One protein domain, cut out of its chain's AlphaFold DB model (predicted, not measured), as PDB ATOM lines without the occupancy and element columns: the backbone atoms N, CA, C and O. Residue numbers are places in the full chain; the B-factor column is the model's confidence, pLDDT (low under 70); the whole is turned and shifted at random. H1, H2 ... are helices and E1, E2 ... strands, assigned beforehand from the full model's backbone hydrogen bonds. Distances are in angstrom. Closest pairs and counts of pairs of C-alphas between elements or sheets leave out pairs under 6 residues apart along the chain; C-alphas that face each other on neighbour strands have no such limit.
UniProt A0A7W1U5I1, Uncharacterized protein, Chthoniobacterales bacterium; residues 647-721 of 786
ATOM      1  N   CYS A 647     201.035 198.407 219.170       77.00
ATOM      2  CA  CYS A 647     200.591 197.865 217.906       77.00
ATOM      3  C   CYS A 647     199.132 198.255 217.694       77.00
ATOM      4  O   CYS A 647     198.244 197.766 218.403       77.00
ATOM      5  N   TRP A 648     198.871 199.156 216.752       85.12
ATOM      6  CA  TRP A 648     197.508 199.513 216.378       85.12
ATOM      7  C   TRP A 648     197.002 198.503 215.357       85.12
ATOM      8  O   TRP A 648     197.659 198.260 214.355       85.12
ATOM      9  N   VAL A 649     195.855 197.878 215.623       84.81
ATOM     10  CA  VAL A 649     195.288 196.838 214.755       84.81
ATOM     11  C   VAL A 649     193.832 197.143 214.427       84.81
ATOM     12  O   VAL A 649     193.102 197.711 215.248       84.81
ATOM     13  N   CYS A 650     193.383 196.709 213.252       80.56
ATOM     14  CA  CYS A 650     191.969 196.717 212.890       80.56
ATOM     15  C   CYS A 650     191.295 195.429 213.381       80.56
ATOM     16  O   CYS A 650     191.634 194.329 212.948       80.56
ATOM     17  N   LEU A 651     190.316 195.548 214.277       77.12
ATOM     18  CA  LEU A 651     189.480 194.433 214.723       77.12
ATOM     19  C   LEU A 651     188.013 194.751 214.437       77.12
ATOM     20  O   LEU A 651     187.417 195.609 215.086       77.12
ATOM     21  N   ASN A 652     187.421 194.040 213.471       70.06
ATOM     22  CA  ASN A 652     186.021 194.205 213.053       70.06
ATOM     23  C   ASN A 652     185.655 195.660 212.682       70.06
ATOM     24  O   ASN A 652     184.622 196.172 213.118       70.06
ATOM     25  N   GLY A 653     186.520 196.349 211.930       67.31
ATOM     26  CA  GLY A 653     186.299 197.742 211.516       67.31
ATOM     27  C   GLY A 653     186.507 198.783 212.625       67.31
ATOM     28  O   GLY A 653     186.115 199.936 212.466       67.31
ATOM     29  N   LYS A 654     187.093 198.397 213.769       73.94
ATOM     30  CA  LYS A 654     187.498 199.318 214.840       73.94
ATOM     31  C   LYS A 654     188.990 199.213 215.103       73.94
ATOM     32  O   LYS A 654     189.521 198.118 215.278       73.94
ATOM     33  N   VAL A 655     189.639 200.367 215.204       81.75
ATOM     34  CA  VAL A 655     191.051 200.457 215.570       81.75
ATOM     35  C   VAL A 655     191.198 200.309 217.077       81.75
ATOM     36  O   VAL A 655     190.602 201.061 217.853       81.75
ATOM     37  N   VAL A 656     191.986 199.321 217.490       83.94
ATOM     38  CA  VAL A 656     192.289 199.038 218.893       83.94
ATOM     39  C   VAL A 656     193.790 198.859 219.078       83.94
ATOM     40  O   VAL A 656     194.495 198.429 218.169       83.94
ATOM     41  N   GLN A 657     194.281 199.195 220.266       81.31
ATOM     42  CA  GLN A 657     195.693 199.077 220.610       81.31
ATOM     43  C   GLN A 657     195.943 197.729 221.296       81.31
ATOM     44  O   GLN A 657     195.341 197.433 222.332       81.31
ATOM     45  N   LEU A 658     196.820 196.916 220.718       80.88
ATOM     46  CA  LEU A 658     197.301 195.650 221.272       80.88
ATOM     47  C   LEU A 658     198.827 195.695 221.429       80.88
ATOM     48  O   LEU A 658     199.492 196.642 221.014       80.88
ATOM     49  N   THR A 659     199.403 194.655 222.029       78.88
ATOM     50  CA  THR A 659     200.853 194.428 221.943       78.88
ATOM     51  C   THR A 659     201.202 193.718 220.633       78.88
ATOM     52  O   THR A 659     200.400 192.924 220.132       78.88
ATOM     53  N   ALA A 660     202.415 193.920 220.106       71.06
ATOM     54  CA  ALA A 660     202.894 193.210 218.911       71.06
ATOM     55  C   ALA A 660     202.746 191.673 219.024       71.06
ATOM     56  O   ALA A 660     202.364 190.997 218.071       71.06
ATOM     57  N   ALA A 661     202.939 191.114 220.226       68.50
ATOM     58  CA  ALA A 661     202.722 189.691 220.498       68.50
ATOM     59  C   ALA A 661     201.239 189.273 220.407       68.50
ATOM     60  O   ALA A 661     200.923 188.203 219.885       68.50
ATOM     61  N   GLN A 662     200.313 190.105 220.895       75.25
ATOM     62  CA  GLN A 662     198.871 189.849 220.800       75.25
ATOM     63  C   GLN A 662     198.358 189.965 219.361       75.25
ATOM     64  O   GLN A 662     197.510 189.165 218.964       75.25
ATOM     65  N   ALA A 663     198.881 190.919 218.586       77.44
ATOM     66  CA  ALA A 663     198.577 191.063 217.165       77.44
ATOM     67  C   ALA A 663     199.075 189.846 216.367       77.44
ATOM     68  O   ALA A 663     198.287 189.215 215.665       77.44
ATOM     69  N   LYS A 664     200.329 189.422 216.588       73.81
ATOM     70  CA  LYS A 664     200.924 188.239 215.944       73.81
ATOM     71  C   LYS A 664     200.159 186.949 216.252       73.81
ATOM     72  O   LYS A 664     199.839 186.197 215.338       73.81
ATOM     73  N   ASN A 665     199.784 186.720 217.515       75.81
ATOM     74  CA  ASN A 665     198.995 185.542 217.906       75.81
ATOM     75  C   ASN A 665     197.597 185.515 217.276       75.81
ATOM     76  O   ASN A 665     197.027 184.443 217.087       75.81
ATOM     77  N   ARG A 666     197.036 186.684 216.960       79.75
ATOM     78  CA  ARG A 666     195.737 186.819 216.292       79.75
ATOM     79  C   ARG A 666     195.857 186.978 214.773       79.75
ATOM     80  O   ARG A 666     194.829 187.154 214.130       79.75
ATOM     81  N   LYS A 667     197.076 186.889 214.220       76.88
ATOM     82  CA  LYS A 667     197.395 187.121 212.800       76.88
ATOM     83  C   LYS A 667     196.846 188.461 212.284       76.88
ATOM     84  O   LYS A 667     196.307 188.531 211.186       76.88
ATOM     85  N   LEU A 668     196.934 189.500 213.110       80.06
ATOM     86  CA  LEU A 668     196.478 190.849 212.782       80.06
ATOM     87  C   LEU A 668     197.655 191.692 212.306       80.06
ATOM     88  O   LEU A 668     198.738 191.626 212.893       80.06
ATOM     89  N   GLU A 669     197.415 192.495 211.276       77.81
ATOM     90  CA  GLU A 669     198.384 193.460 210.773       77.81
ATOM     91  C   GLU A 669     198.563 194.606 211.773       77.81
ATOM     92  O   GLU A 669     197.601 195.084 212.383       77.81
ATOM     93  N   CYS A 670     199.823 194.971 211.991       81.88
ATOM     94  CA  CYS A 670     200.253 195.879 213.035       81.88
ATOM     95  C   CYS A 670     200.699 197.200 212.422       81.88
ATOM     96  O   CYS A 670     201.692 197.223 211.701       81.88
ATOM     97  N   TYR A 671     200.009 198.288 212.748       81.75
ATOM     98  CA  TYR A 671     200.376 199.623 212.292       81.75
ATOM     99  C   TYR A 671     201.073 200.400 213.419       81.75
ATOM    100  O   TYR A 671     200.684 200.277 214.591       81.75
ATOM    101  N   PRO A 672     202.093 201.209 213.089       78.19
ATOM    102  CA  PRO A 672     202.884 201.937 214.077       78.19
ATOM    103  C   PRO A 672     202.139 203.151 214.659       78.19
ATOM    104  O   PRO A 672     202.503 203.634 215.732       78.19
ATOM    105  N   SER A 673     201.062 203.617 214.015       80.38
ATOM    106  CA  SER A 673     200.215 204.715 214.499       80.38
ATOM    107  C   SER A 673     198.720 204.388 214.423       80.38
ATOM    108  O   SER A 673     198.278 203.517 213.667       80.38
ATOM    109  N   LYS A 674     197.920 205.097 215.228       80.19
ATOM    110  CA  LYS A 674     196.459 204.957 215.225       80.19
ATOM    111  C   LYS A 674     195.879 205.448 213.899       80.19
ATOM    112  O   LYS A 674     194.930 204.859 213.397       80.19
ATOM    113  N   GLU A 675     196.460 206.506 213.351       78.25
ATOM    114  CA  GLU A 675     196.045 207.184 212.129       78.25
ATOM    115  C   GLU A 675     196.243 206.281 210.905       78.25
ATOM    116  O   GLU A 675     195.337 206.138 210.088       78.25
ATOM    117  N   GLU A 676     197.378 205.591 210.830       76.62
ATOM    118  CA  GLU A 676     197.690 204.622 209.773       76.62
ATOM    119  C   GLU A 676     196.834 203.357 209.906       76.62
ATOM    120  O   GLU A 676     196.236 202.903 208.931       76.62
ATOM    121  N   ALA A 677     196.617 202.871 211.136       79.56
ATOM    122  CA  ALA A 677     195.622 201.829 211.376       79.56
ATOM    123  C   ALA A 677     194.216 202.258 210.949       79.56
ATOM    124  O   ALA A 677     193.455 201.422 210.487       79.56
ATOM    125  N   GLN A 678     193.836 203.529 211.096       79.62
ATOM    126  CA  GLN A 678     192.528 204.025 210.652       79.62
ATOM    127  C   GLN A 678     192.425 204.132 209.128       79.62
ATOM    128  O   GLN A 678     191.331 203.952 208.604       79.62
ATOM    129  N   GLN A 679     193.529 204.391 208.427       72.00
ATOM    130  CA  GLN A 679     193.568 204.419 206.962       72.00
ATOM    131  C   GLN A 679     193.461 203.013 206.357       72.00
ATOM    132  O   GLN A 679     192.759 202.829 205.366       72.00
ATOM    133  N   HIS A 680     194.106 202.023 206.980       69.50
ATOM    134  CA  HIS A 680     194.106 200.634 206.513       69.50
ATOM    135  C   HIS A 680     192.981 199.769 207.100       69.50
ATOM    136  O   HIS A 680     192.636 198.726 206.546       69.50
ATOM    137  N   CYS A 681     192.360 200.192 208.204       75.38
ATOM    138  CA  CYS A 681     191.131 199.593 208.709       75.38
ATOM    139  C   CYS A 681     189.982 200.065 207.825       75.38
ATOM    140  O   CYS A 681     189.297 201.029 208.167       75.38
ATOM    141  N   GLU A 682     189.804 199.408 206.671       61.53
ATOM    142  CA  GLU A 682     188.696 199.687 205.765       61.53
ATOM    143  C   GLU A 682     187.402 199.748 206.578       61.53
ATOM    144  O   GLU A 682     186.919 198.745 207.116       61.53
ATOM    145  N   THR A 683     186.831 200.948 206.693       58.19
ATOM    146  CA  THR A 683     185.460 201.102 207.158       58.19
ATOM    147  C   THR A 683     184.607 200.324 206.166       58.19
ATOM    148  O   THR A 683     184.580 200.707 204.990       58.19
ATOM    149  N   PRO A 684     183.963 199.217 206.571       58.34
ATOM    150  CA  PRO A 684     183.302 198.356 205.611       58.34
ATOM    151  C   PRO A 684     182.195 199.177 204.955       58.34
ATOM    152  O   PRO A 684     181.320 199.722 205.638       58.34
ATOM    153  N   LYS A 685     182.310 199.348 203.633       70.88
ATOM    154  CA  LYS A 685     181.463 200.266 202.871       70.88
ATOM    155  C   LYS A 685     179.991 199.900 203.107       70.88
ATOM    156  O   LYS A 685     179.666 198.704 203.160       70.88
ATOM    157  N   PRO A 686     179.105 200.896 203.286       73.00
ATOM    158  CA  PRO A 686     177.680 200.637 203.412       73.00
ATOM    159  C   PRO A 686     177.195 199.937 202.145       73.00
ATOM    160  O   PRO A 686     177.466 200.380 201.032       73.00
ATOM    161  N   CYS A 687     176.506 198.825 202.339       80.69
ATOM    162  CA  CYS A 687     176.111 197.896 201.302       80.69
ATOM    163  C   CYS A 687     174.606 197.652 201.408       80.69
ATOM    164  O   CYS A 687     174.114 197.215 202.453       80.69
ATOM    165  N   TRP A 688     173.853 197.939 200.352       87.62
ATOM    166  CA  TRP A 688     172.421 197.653 200.326       87.62
ATOM    167  C   TRP A 688     172.201 196.246 199.776       87.62
ATOM    168  O   TRP A 688     172.697 195.927 198.703       87.62
ATOM    169  N   VAL A 689     171.477 195.395 200.508       85.25
ATOM    170  CA  VAL A 689     171.218 193.999 200.115       85.25
ATOM    171  C   VAL A 689     169.727 193.677 200.171       85.25
ATOM    172  O   VAL A 689     168.984 194.250 200.974       85.25
ATOM    173  N   CYS A 690     169.286 192.717 199.358       81.50
ATOM    174  CA  CYS A 690     167.933 192.169 199.417       81.50
ATOM    175  C   CYS A 690     167.886 190.940 200.336       81.50
ATOM    176  O   CYS A 690     168.493 189.912 200.046       81.50
ATOM    177  N   LEU A 691     167.138 191.018 201.438       77.50
ATOM    178  CA  LEU A 691     166.853 189.887 202.322       77.50
ATOM    179  C   LEU A 691     165.351 189.614 202.335       77.50
ATOM    180  O   LEU A 691     164.574 190.425 202.837       77.50
ATOM    181  N   ASN A 692     164.936 188.457 201.813       70.44
ATOM    182  CA  ASN A 692     163.531 188.023 201.789       70.44
ATOM    183  C   ASN A 692     162.574 189.070 201.176       70.44
ATOM    184  O   ASN A 692     161.508 189.336 201.728       70.44
ATOM    185  N   GLY A 693     162.968 189.704 200.067       69.06
ATOM    186  CA  GLY A 693     162.163 190.739 199.405       69.06
ATOM    187  C   GLY A 693     162.146 192.097 200.118       69.06
ATOM    188  O   GLY A 693     161.339 192.955 199.773       69.06
ATOM    189  N   LYS A 694     163.010 192.314 201.122       77.19
ATOM    190  CA  LYS A 694     163.199 193.613 201.784       77.19
ATOM    191  C   LYS A 694     164.634 194.096 201.637       77.19
ATOM    192  O   LYS A 694     165.578 193.352 201.892       77.19
ATOM    193  N   VAL A 695     164.784 195.368 201.285       84.81
ATOM    194  CA  VAL A 695     166.090 196.024 201.204       84.81
ATOM    195  C   VAL A 695     166.545 196.435 202.596       84.81
ATOM    196  O   VAL A 695     165.843 197.165 203.298       84.81
ATOM    197  N   VAL A 696     167.726 195.967 202.989       86.75
ATOM    198  CA  VAL A 696     168.371 196.307 204.259       86.75
ATOM    199  C   VAL A 696     169.799 196.781 204.012       86.75
ATOM    200  O   VAL A 696     170.450 196.350 203.062       86.75
ATOM    201  N   GLN A 697     170.291 197.668 204.874       84.81
ATOM    202  CA  GLN A 697     171.672 198.134 204.824       84.81
ATOM    203  C   GLN A 697     172.530 197.242 205.721       84.81
ATOM    204  O   GLN A 697     172.333 197.191 206.936       84.81
ATOM    205  N   LEU A 698     173.463 196.519 205.114       83.19
ATOM    206  CA  LEU A 698     174.531 195.798 205.795       83.19
ATOM    207  C   LEU A 698     175.867 196.466 205.461       83.19
ATOM    208  O   LEU A 698     175.931 197.452 204.729       83.19
ATOM    209  N   ASN A 699     176.952 195.938 206.008       81.88
ATOM    210  CA  ASN A 699     178.288 196.294 205.551       81.88
ATOM    211  C   ASN A 699     178.808 195.250 204.543       81.88
ATOM    212  O   ASN A 699     178.305 194.122 204.499       81.88
ATOM    213  N   SER A 700     179.787 195.630 203.718       73.00
ATOM    214  CA  SER A 700     180.335 194.775 202.650       73.00
ATOM    215  C   SER A 700     180.757 193.383 203.145       73.00
ATOM    216  O   SER A 700     180.440 192.377 202.513       73.00
ATOM    217  N   THR A 701     181.369 193.296 204.329       75.50
ATOM    218  CA  THR A 701     181.790 192.030 204.948       75.50
ATOM    219  C   THR A 701     180.603 191.136 205.333       75.50
ATOM    220  O   THR A 701     180.634 189.925 205.126       75.50
ATOM    221  N   GLN A 702     179.527 191.713 205.877       77.00
ATOM    222  CA  GLN A 702     178.305 190.993 206.256       77.00
ATOM    223  C   GLN A 702     177.509 190.500 205.043       77.00
ATOM    224  O   GLN A 702     176.876 189.446 205.128       77.00
ATOM    225  N   ALA A 703     177.524 191.251 203.938       77.19
ATOM    226  CA  ALA A 703     176.919 190.834 202.676       77.19
ATOM    227  C   ALA A 703     177.684 189.647 202.071       77.19
ATOM    228  O   ALA A 703     177.082 188.621 201.753       77.19
ATOM    229  N   GLN A 704     179.017 189.735 202.029       72.44
ATOM    230  CA  GLN A 704     179.887 188.692 201.485       72.44
ATOM    231  C   GLN A 704     179.826 187.392 202.300       72.44
ATOM    232  O   GLN A 704     179.692 186.315 201.724       72.44
ATOM    233  N   ALA A 705     179.808 187.481 203.636       70.94
ATOM    234  CA  ALA A 705     179.655 186.322 204.524       70.94
ATOM    235  C   ALA A 705     178.313 185.583 204.356       70.94
ATOM    236  O   ALA A 705     178.175 184.436 204.774       70.94
ATOM    237  N   ARG A 706     177.307 186.248 203.777       77.38
ATOM    238  CA  ARG A 706     175.980 185.684 203.501       77.38
ATOM    239  C   ARG A 706     175.755 185.411 202.012       77.38
ATOM    240  O   ARG A 706     174.636 185.068 201.647       77.38
ATOM    241  N   HIS A 707     176.793 185.563 201.183       72.31
ATOM    242  CA  HIS A 707     176.730 185.449 199.723       72.31
ATOM    243  C   HIS A 707     175.609 186.304 199.101       72.31
ATOM    244  O   HIS A 707     174.900 185.859 198.202       72.31
ATOM    245  N   LEU A 708     175.418 187.522 199.616       80.12
ATOM    246  CA  LEU A 708     174.396 188.458 199.150       80.12
ATOM    247  C   LEU A 708     175.005 189.472 198.182       80.12
ATOM    248  O   LEU A 708     176.079 190.014 198.451       80.12
ATOM    249  N   GLU A 709     174.291 189.763 197.095       79.12
ATOM    250  CA  GLU A 709     174.664 190.833 196.170       79.12
ATOM    251  C   GLU A 709     174.596 192.196 196.859       79.12
ATOM    252  O   GLU A 709     173.616 192.535 197.530       79.12
ATOM    253  N   CYS A 710     175.677 192.953 196.694       81.56
ATOM    254  CA  CYS A 710     175.880 194.247 197.312       81.56
ATOM    255  C   CYS A 710     175.614 195.361 196.305       81.56
ATOM    256  O   CYS A 710     176.362 195.499 195.340       81.56
ATOM    257  N   TYR A 711     174.592 196.176 196.551       84.38
ATOM    258  CA  TYR A 711     174.275 197.327 195.712       84.38
ATOM    259  C   TYR A 711     174.799 198.621 196.329       84.38
ATOM    260  O   TYR A 711     174.831 198.799 197.555       84.38
ATOM    261  N   SER A 712     175.197 199.536 195.448       79.88
ATOM    262  CA  SER A 712     175.827 200.807 195.805       79.88
ATOM    263  C   SER A 712     174.828 201.837 196.347       79.88
ATOM    264  O   SER A 712     175.207 202.744 197.089       79.88
ATOM    265  N   SER A 713     173.538 201.664 196.040       83.88
ATOM    266  CA  SER A 713     172.441 202.534 196.467       83.88
ATOM    267  C   SER A 713     171.202 201.738 196.892       83.88
ATOM    268  O   SER A 713     171.016 200.574 196.525       83.88
ATOM    269  N   LYS A 714     170.336 202.375 197.688       83.75
ATOM    270  CA  LYS A 714     169.085 201.768 198.157       83.75
ATOM    271  C   LYS A 714     168.119 201.552 196.994       83.75
ATOM    272  O   LYS A 714     167.407 200.555 196.972       83.75
ATOM    273  N   GLU A 715     168.112 202.475 196.045       83.12
ATOM    274  CA  GLU A 715     167.243 202.511 194.873       83.12
ATOM    275  C   GLU A 715     167.585 201.365 193.910       83.12
ATOM    276  O   GLU A 715     166.698 200.646 193.452       83.12
ATOM    277  N   GLU A 716     168.878 201.122 193.686       81.25
ATOM    278  CA  GLU A 716     169.385 199.990 192.904       81.25
ATOM    279  C   GLU A 716     169.072 198.649 193.581       81.25
ATOM    280  O   GLU A 716     168.600 197.714 192.930       81.25
ATOM    281  N   ALA A 717     169.242 198.565 194.906       82.06
ATOM    282  CA  ALA A 717     168.830 197.387 195.660       82.06
ATOM    283  C   ALA A 717     167.320 197.155 195.568       82.06
ATOM    284  O   ALA A 717     166.894 196.014 195.455       82.06
ATOM    285  N   GLN A 718     166.494 198.203 195.600       82.50
ATOM    286  CA  GLN A 718     165.037 198.080 195.491       82.50
ATOM    287  C   GLN A 718     164.600 197.617 194.101       82.50
ATOM    288  O   GLN A 718     163.705 196.781 194.008       82.50
ATOM    289  N   ALA A 719     165.249 198.103 193.041       76.69
ATOM    290  CA  ALA A 719     164.973 197.684 191.670       76.69
ATOM    291  C   ALA A 719     165.315 196.203 191.422       76.69
ATOM    292  O   ALA A 719     164.614 195.519 190.675       76.69
ATOM    293  N   ASN A 720     166.363 195.695 192.079       71.75
ATOM    294  CA  ASN A 720     166.823 194.311 191.935       71.75
ATOM    295  C   ASN A 720     166.265 193.356 193.009       71.75
ATOM    296  O   ASN A 720     166.282 192.137 192.830       71.75
ATOM    297  N   CYS A 721     165.700 193.879 194.101       76.44
ATOM    298  CA  CYS A 721     165.069 193.094 195.161       76.44
ATOM    299  C   CYS A 721     163.659 192.667 194.747       76.44
ATOM    300  O   CYS A 721     162.653 193.222 195.189       76.44
TER     301      CYS A 721
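AT A GLANCE: This is residues 647 to 721 of the 786 residues of an uncharacterized protein of Chthoniobacterales bacterium (UniProt A0A7W1U5I1). Two small lobes stand end to end, joined by a stretch with no named element, residues 681 to 685. Each lobe is a two-stranded hairpin with two short helices packed on it: E1 and E2 with H1 and H2, then E3 and E4 with H3 and H4. The 75 printed residues have four named helices and four named strands, in the order E1 E2 H1 H2 E3 E4 H3 H4; both two-stranded sheets, E1 - E2 and E3 - E4, are antiparallel, and the class is mixed, helices and strands. The whole is loose, with a radius of gyration of the C-alphas of 16.0 A, and spans 47 by 22 by 12 A.

IN THESE COORDINATES: Find C-alpha 647 at (200.591, 197.865, 217.906), where E1 begins; it covers residues 647 to 651, 12.1 A. E2, residues 654 to 659, runs back over 15.9 A. H1, residues 660 to 665, follows directly, 8.7 A long, and H2 is residues 674 to 680, 10.0 A. Look next at C-alpha 686, at (177.680, 200.637, 203.412): from there E3, residues 686 to 691, runs 15.3 A. E4, residues 694 to 699, measures 15.8 A, and H3 is residues 700 to 704, 6.2 A. H4, residues 714 to 720, runs 10.0 A to C-alpha 720 at (166.823, 194.311, 191.935).

HOW THE PARTS SIT: Begin with the hairpin E3 and E4, antiparallel with 144 degrees between their directions; N 689 and O 696 are within hydrogen-bond range at 2.9 A, and N 691 and O 694 at 2.8 A. H4 comes closest to E3 at the C-alphas of Trp 688 and Lys 714, 5.7 A, and to E4 at those of Val 695 and Gln 718, 6.2 A. The closest C-alphas of E3 and H3 are those of Cys 687 and Ser 700, 5.4 A. Now turn to the hairpin E1 and E2, antiparallel at 140 degrees; there N 649 and O 656 are 2.9 A apart, within hydrogen-bond range. The closest C-alphas of E1 and H2 are those of Trp 648 and Lys 674, 5.7 A; of E2 and H2, those of Val 655 and Gln 678, 6.3 A; of E1 and H1, those of Cys 647 and Ala 660, 5.3 A. H1 and H2 are apart, and H3 and H4 too; E1 and E3 are apart, for instance, as are H2 and H4. In H1, H2, H3 and H4 every O i to N i+4 pair is within hydrogen-bond range.

THE WHOLE: The two C-alphas farthest apart are those of Ala 661 and Ala 719, 48.2 A. The printed part has no cut. No link is long; H1 to H2 and H3 to H4 are short, and the others are tight. The mean pLDDT of the printed part is 77.4; look for values under 70 at residues 653, 661, 680, 682 to 684 and 693.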